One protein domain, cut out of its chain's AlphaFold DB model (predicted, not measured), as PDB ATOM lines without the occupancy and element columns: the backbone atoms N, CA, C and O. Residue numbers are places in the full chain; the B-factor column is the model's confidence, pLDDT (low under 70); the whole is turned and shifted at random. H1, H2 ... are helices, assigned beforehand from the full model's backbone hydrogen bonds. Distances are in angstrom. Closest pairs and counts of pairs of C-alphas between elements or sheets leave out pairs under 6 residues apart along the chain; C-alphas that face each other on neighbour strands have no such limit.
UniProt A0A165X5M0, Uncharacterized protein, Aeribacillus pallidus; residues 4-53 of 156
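This is residues 4 to 53 of the 156 residues of an uncharacterized protein of Aeribacillus pallidus (UniProt A0A165X5M0). A long helix, H2, and a shorter one, H1, make a helical hairpin that is closed at the turn and open like a narrow V at the other end. H2 makes the longest axis, and residues 39 to 53, of which 39 to 51 belong to H2, stand free, as do residues 4 to 9 of H1 at the open end of the V. The printed part has 50 residues, with two named helices in the order H1, H2 and no named strand; the class is all helix. It is loose, with a radius of gyration of the C-alphas of 13.6 A, and spans 44 by 22 by 9 A.

H2, residues 25 to 51, and H1, residues 4 to 21, form a hairpin at a shallow tilt of 20 degrees, opposite ways. They only just touch, with 3 pairs of C-alphas within 8 A, through residues 27 to 31 of H2 and 18 to 21 of H1 alone. The closest C-alphas, those of Asn 21 and Leu 27, are 6.7 A apart. In H1 every O i to N i+4 pair is within hydrogen-bond range; in H2, 21 of 23 are.

H2 measures 38.9 A from C-alpha 25 at (-21.596, -32.403, 8.412) to C-alpha 51 at (-6.693, 2.498, 16.967). H1 measures 26.0 A and begins at C-alpha 4, (-9.259, -13.078, 30.484).

The C-alphas of Ile 23 and Lys 53, the two farthest apart, are 44.4 A apart. The printed part has no cut, and the link from H1 to H2 is tight. The pLDDT is under 70 at residues 4 to 8 and 15 to 28.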
ATOM      1  N   LEU A   4      -9.823 -11.776  30.875       56.44
ATOM      2  CA  LEU A   4      -9.259 -13.078  30.484       56.44
ATOM      3  C   LEU A   4     -10.160 -14.257  30.874       56.44
ATOM      4  O   LEU A   4     -10.274 -15.221  30.124       56.44
ATOM      5  N   LEU A   5     -10.839 -14.155  32.018       58.81
ATOM      6  CA  LEU A   5     -11.704 -15.209  32.545       58.81
ATOM      7  C   LEU A   5     -12.915 -15.526  31.638       58.81
ATOM      8  O   LEU A   5     -13.100 -16.699  31.315       58.81
ATOM      9  N   PRO A   6     -13.703 -14.544  31.148       66.56
ATOM     10  CA  PRO A   6     -14.799 -14.844  30.222       66.56
ATOM     11  C   PRO A   6     -14.302 -15.372  28.866       66.56
ATOM     12  O   PRO A   6     -14.975 -16.190  28.244       66.56
ATOM     13  N   PHE A   7     -13.104 -14.969  28.433       63.25
ATOM     14  CA  PHE A   7     -12.495 -15.429  27.183       63.25
ATOM     15  C   PHE A   7     -12.081 -16.905  27.246       63.25
ATOM     16  O   PHE A   7     -12.334 -17.660  26.309       63.25
ATOM     17  N   MET A   8     -11.496 -17.338  28.367       68.12
ATOM     18  CA  MET A   8     -11.129 -18.742  28.581       68.12
ATOM     19  C   MET A   8     -12.355 -19.654  28.668       68.12
ATOM     20  O   MET A   8     -12.333 -20.754  28.117       68.12
ATOM     21  N   ILE A   9     -13.440 -19.191  29.301       73.00
ATOM     22  CA  ILE A   9     -14.703 -19.940  29.376       73.00
ATOM     23  C   ILE A   9     -15.317 -20.088  27.976       73.00
ATOM     24  O   ILE A   9     -15.714 -21.187  27.596       73.00
ATOM     25  N   LEU A  10     -15.332 -19.014  27.178       74.81
ATOM     26  CA  LEU A  10     -15.865 -19.044  25.814       74.81
ATOM     27  C   LEU A  10     -15.069 -19.996  24.906       74.81
ATOM     28  O   LEU A  10     -15.660 -20.806  24.197       74.81
ATOM     29  N   ILE A  11     -13.734 -19.947  24.968       75.94
ATOM     30  CA  ILE A  11     -12.858 -20.848  24.203       75.94
ATOM     31  C   ILE A  11     -13.071 -22.308  24.625       75.94
ATOM     32  O   ILE A  11     -13.170 -23.180  23.762       75.94
ATOM     33  N   GLY A  12     -13.188 -22.579  25.929       71.88
ATOM     34  CA  GLY A  12     -13.424 -23.928  26.451       71.88
ATOM     35  C   GLY A  12     -14.755 -24.525  25.990       71.88
ATOM     36  O   GLY A  12     -14.798 -25.679  25.566       71.88
ATOM     37  N   VAL A  13     -15.830 -23.728  25.995       74.31
ATOM     38  CA  VAL A  13     -17.151 -24.162  25.512       74.31
ATOM     39  C   VAL A  13     -17.127 -24.413  24.004       74.31
ATOM     40  O   VAL A  13     -17.618 -25.449  23.560       74.31
ATOM     41  N   VAL A  14     -16.510 -23.525  23.217       71.38
ATOM     42  CA  VAL A  14     -16.403 -23.692  21.758       71.38
ATOM     43  C   VAL A  14     -15.572 -24.930  21.407       71.38
ATOM     44  O   VAL A  14     -16.003 -25.735  20.588       71.38
ATOM     45  N   LEU A  15     -14.425 -25.157  22.052       69.75
ATOM     46  CA  LEU A  15     -13.595 -26.338  21.786       69.75
ATOM     47  C   LEU A  15     -14.284 -27.647  22.200       69.75
ATOM     48  O   LEU A  15     -14.248 -28.614  21.437       69.75
ATOM     49  N   GLY A  16     -14.959 -27.669  23.354       68.06
ATOM     50  CA  GLY A  16     -15.717 -28.836  23.815       68.06
ATOM     51  C   GLY A  16     -16.864 -29.204  22.873       68.06
ATOM     52  O   GLY A  16     -17.059 -30.374  22.553       68.06
ATOM     53  N   PHE A  17     -17.576 -28.205  22.347       63.62
ATOM     54  CA  PHE A  17     -18.649 -28.424  21.376       63.62
ATOM     55  C   PHE A  17     -18.126 -28.824  19.984       63.62
ATOM     56  O   PHE A  17     -18.790 -29.579  19.273       63.62
ATOM     57  N   CYS A  18     -16.937 -28.349  19.598       58.97
ATOM     58  CA  CYS A  18     -16.293 -28.689  18.327       58.97
ATOM     59  C   CYS A  18     -15.852 -30.164  18.298       58.97
ATOM     60  O   CYS A  18     -16.069 -30.854  17.302       58.97
ATOM     61  N   LEU A  19     -15.322 -30.679  19.419       61.25
ATOM     62  CA  LEU A  19     -14.947 -32.092  19.558       61.25
ATOM     63  C   LEU A  19     -16.151 -33.042  19.446       61.25
ATOM     64  O   LEU A  19     -16.023 -34.128  18.890       61.25
ATOM     65  N   ILE A  20     -17.320 -32.629  19.946       60.34
ATOM     66  CA  ILE A  20     -18.547 -33.443  19.933       60.34
ATOM     67  C   ILE A  20     -19.182 -33.496  18.529       60.34
ATOM     68  O   ILE A  20     -19.816 -34.489  18.176       60.34
ATOM     69  N   ASN A  21     -18.994 -32.462  17.701       54.22
ATOM     70  CA  ASN A  21     -19.727 -32.295  16.438       54.22
ATOM     71  C   ASN A  21     -18.940 -32.597  15.159       54.22
ATOM     72  O   ASN A  21     -19.509 -32.523  14.068       54.22
ATOM     73  N   LEU A  22     -17.680 -33.027  15.274       55.84
ATOM     74  CA  LEU A  22     -16.853 -33.469  14.141       55.84
ATOM     75  C   LEU A  22     -17.483 -34.640  13.341       55.84
ATOM     76  O   LEU A  22     -17.057 -34.930  12.229       55.84
ATOM     77  N   ILE A  23     -18.521 -35.295  13.879       58.62
ATOM     78  CA  ILE A  23     -19.171 -36.492  13.318       58.62
ATOM     79  C   ILE A  23     -20.354 -36.153  12.375       58.62
ATOM     80  O   ILE A  23     -20.802 -37.019  11.629       58.62
ATOM     81  N   ASN A  24     -20.861 -34.908  12.333       59.34
ATOM     82  CA  ASN A  24     -22.096 -34.580  11.594       59.34
ATOM     83  C   ASN A  24     -21.960 -33.329  10.697       59.34
ATOM     84  O   ASN A  24     -22.083 -32.197  11.163       59.34
ATOM     85  N   MET A  25     -21.783 -33.512   9.377       59.34
ATOM     86  CA  MET A  25     -21.596 -32.403   8.412       59.34
ATOM     87  C   MET A  25     -22.737 -31.368   8.405       59.34
ATOM     88  O   MET A  25     -22.500 -30.203   8.090       59.34
ATOM     89  N   LYS A  26     -23.967 -31.744   8.793       61.97
ATOM     90  CA  LYS A  26     -25.105 -30.808   8.901       61.97
ATOM     91  C   LYS A  26     -24.993 -29.835  10.083       61.97
ATOM     92  O   LYS A  26     -25.591 -28.766  10.028       61.97
ATOM     93  N   LEU A  27     -24.219 -30.168  11.121       63.03
ATOM     94  CA  LEU A  27     -23.974 -29.280  12.265       63.03
ATOM     95  C   LEU A  27     -22.747 -28.377  12.075       63.03
ATOM     96  O   LEU A  27     -22.548 -27.427  12.826       63.03
ATOM     97  N   LEU A  28     -21.940 -28.654  11.052       68.00
ATOM     98  CA  LEU A  28     -20.684 -27.961  10.789       68.00
ATOM     99  C   LEU A  28     -20.915 -26.547  10.233       68.00
ATOM    100  O   LEU A  28     -20.187 -25.622  10.579       68.00
ATOM    101  N   LEU A  29     -21.976 -26.356   9.439       74.81
ATOM    102  CA  LEU A  29     -22.349 -25.054   8.877       74.81
ATOM    103  C   LEU A  29     -22.693 -24.007   9.960       74.81
ATOM    104  O   LEU A  29     -22.018 -22.979   9.988       74.81
ATOM    105  N   PRO A  30     -23.647 -24.241  10.891       77.50
ATOM    106  CA  PRO A  30     -23.939 -23.270  11.951       77.50
ATOM    107  C   PRO A  30     -22.746 -23.046  12.890       77.50
ATOM    108  O   PRO A  30     -22.566 -21.941  13.402       77.50
ATOM    109  N   PHE A  31     -21.890 -24.056  13.076       77.81
ATOM    110  CA  PHE A  31     -20.683 -23.938  13.892       77.81
ATOM    111  C   PHE A  31     -19.625 -23.031  13.250       77.81
ATOM    112  O   PHE A  31     -19.079 -22.143  13.904       77.81
ATOM    113  N   MET A  32     -19.388 -23.192  11.947       78.38
ATOM    114  CA  MET A  32     -18.520 -22.310  11.167       78.38
ATOM    115  C   MET A  32     -19.044 -20.871  11.150       78.38
ATOM    116  O   MET A  32     -18.256 -19.932  11.267       78.38
ATOM    117  N   THR A  33     -20.366 -20.683  11.067       83.75
ATOM    118  CA  THR A  33     -20.982 -19.353  11.180       83.75
ATOM    119  C   THR A  33     -20.719 -18.732  12.553       83.75
ATOM    120  O   THR A  33     -20.316 -17.572  12.628       83.75
ATOM    121  N   LEU A  34     -20.870 -19.501  13.637       85.88
ATOM    122  CA  LEU A  34     -20.593 -19.042  15.000       85.88
ATOM    123  C   LEU A  34     -19.123 -18.628  15.173       85.88
ATOM    124  O   LEU A  34     -18.846 -17.545  15.687       85.88
ATOM    125  N   ILE A  35     -18.184 -19.452  14.698       86.06
ATOM    126  CA  ILE A  35     -16.748 -19.138  14.719       86.06
ATOM    127  C   ILE A  35     -16.469 -17.849  13.941       86.06
ATOM    128  O   ILE A  35     -15.729 -16.997  14.426       86.06
ATOM    129  N   GLY A  36     -17.082 -17.675  12.767       89.75
ATOM    130  CA  GLY A  36     -16.939 -16.462  11.964       89.75
ATOM    131  C   GLY A  36     -17.378 -15.200  12.712       89.75
ATOM    132  O   GLY A  36     -16.662 -14.199  12.702       89.75
ATOM    133  N   VAL A  37     -18.506 -15.261  13.426       92.00
ATOM    134  CA  VAL A  37     -18.998 -14.148  14.256       92.00
ATOM    135  C   VAL A  37     -18.037 -13.850  15.409       92.00
ATOM    136  O   VAL A  37     -17.693 -12.688  15.632       92.00
ATOM    137  N   VAL A  38     -17.556 -14.882  16.110       91.19
ATOM    138  CA  VAL A  38     -16.608 -14.717  17.225       91.19
ATOM    139  C   VAL A  38     -15.290 -14.119  16.734       91.19
ATOM    140  O   VAL A  38     -14.802 -13.156  17.318       91.19
ATOM    141  N   LEU A  39     -14.732 -14.631  15.635       91.12
ATOM    142  CA  LEU A  39     -13.503 -14.099  15.046       91.12
ATOM    143  C   LEU A  39     -13.682 -12.656  14.569       91.12
ATOM    144  O   LEU A  39     -12.817 -11.826  14.836       91.12
ATOM    145  N   GLY A  40     -14.808 -12.335  13.926       93.62
ATOM    146  CA  GLY A  40     -15.130 -10.969  13.510       93.62
ATOM    147  C   GLY A  40     -15.195 -10.002  14.694       93.62
ATOM    148  O   GLY A  40     -14.605  -8.923  14.649       93.62
ATOM    149  N   PHE A  41     -15.834 -10.415  15.789       93.94
ATOM    150  CA  PHE A  41     -15.887  -9.633  17.022       93.94
ATOM    151  C   PHE A  41     -14.496  -9.441  17.648       93.94
ATOM    152  O   PHE A  41     -14.115  -8.315  17.968       93.94
ATOM    153  N   CYS A  42     -13.703 -10.511  17.758       90.94
ATOM    154  CA  CYS A  42     -12.334 -10.455  18.278       90.94
ATOM    155  C   CYS A  42     -11.439  -9.525  17.449       90.94
ATOM    156  O   CYS A  42     -10.711  -8.706  18.008       90.94
ATOM    157  N   LEU A  43     -11.511  -9.617  16.120       92.88
ATOM    158  CA  LEU A  43     -10.762  -8.745  15.216       92.88
ATOM    159  C   LEU A  43     -11.180  -7.283  15.368       92.88
ATOM    160  O   LEU A  43     -10.318  -6.404  15.357       92.88
ATOM    161  N   ASN A  44     -12.473  -7.017  15.566       91.44
ATOM    162  CA  ASN A  44     -12.948  -5.661  15.805       91.44
ATOM    163  C   ASN A  44     -12.427  -5.101  17.139       91.44
ATOM    164  O   ASN A  44     -11.924  -3.982  17.169       91.44
ATOM    165  N   LEU A  45     -12.428  -5.899  18.213       88.06
ATOM    166  CA  LEU A  45     -11.842  -5.492  19.497       88.06
ATOM    167  C   LEU A  45     -10.340  -5.204  19.392       88.06
ATOM    168  O   LEU A  45      -9.856  -4.229  19.966       88.06
ATOM    169  N   ILE A  46      -9.590  -6.029  18.655       88.06
ATOM    170  CA  ILE A  46      -8.152  -5.814  18.434       88.06
ATOM    171  C   ILE A  46      -7.924  -4.532  17.629       88.06
ATOM    172  O   ILE A  46      -7.058  -3.726  17.981       88.06
ATOM    173  N   LYS A  47      -8.710  -4.312  16.571       88.31
ATOM    174  CA  LYS A  47      -8.662  -3.086  15.771       88.31
ATOM    175  C   LYS A  47      -8.926  -1.859  16.641       88.31
ATOM    176  O   LYS A  47      -8.139  -0.914  16.587       88.31
ATOM    177  N   ASP A  48      -9.971  -1.889  17.461       85.44
ATOM    178  CA  ASP A  48     -10.316  -0.789  18.361       85.44
ATOM    179  C   ASP A  48      -9.212  -0.552  19.395       85.44
ATOM    180  O   ASP A  48      -8.809   0.587  19.618       85.44
ATOM    181  N   TYR A  49      -8.630  -1.614  19.955       83.25
ATOM    182  CA  TYR A  49      -7.504  -1.505  20.883       83.25
ATOM    183  C   TYR A  49      -6.268  -0.848  20.250       83.25
ATOM    184  O   TYR A  49      -5.601  -0.026  20.880       83.25
ATOM    185  N   ILE A  50      -5.949  -1.183  18.996       82.69
ATOM    186  CA  ILE A  50      -4.808  -0.593  18.283       82.69
ATOM    187  C   ILE A  50      -5.099   0.865  17.899       82.69
ATOM    188  O   ILE A  50      -4.217   1.718  18.012       82.69
ATOM    189  N   GLN A  51      -6.322   1.167  17.454       80.75
ATOM    190  CA  GLN A  51      -6.693   2.498  16.967       80.75
ATOM    191  C   GLN A  51      -6.980   3.511  18.081       80.75
ATOM    192  O   GLN A  51      -6.738   4.700  17.873       80.75
ATOM    193  N   ASN A  52      -7.456   3.068  19.246       81.31
ATOM    194  CA  ASN A  52      -7.829   3.948  20.357       81.31
ATOM    195  C   ASN A  52      -6.654   4.335  21.260       81.31
ATOM    196  O   ASN A  52      -6.857   4.942  22.309       81.31
ATOM    197  N   LYS A  53      -5.415   4.030  20.864       78.94
ATOM    198  CA  LYS A  53      -4.247   4.504  21.604       78.94
ATOM    199  C   LYS A  53      -4.153   6.034  21.535       78.94
ATOM    200  O   LYS A  53      -4.334   6.603  20.450       78.94
TER     201      LYS A  53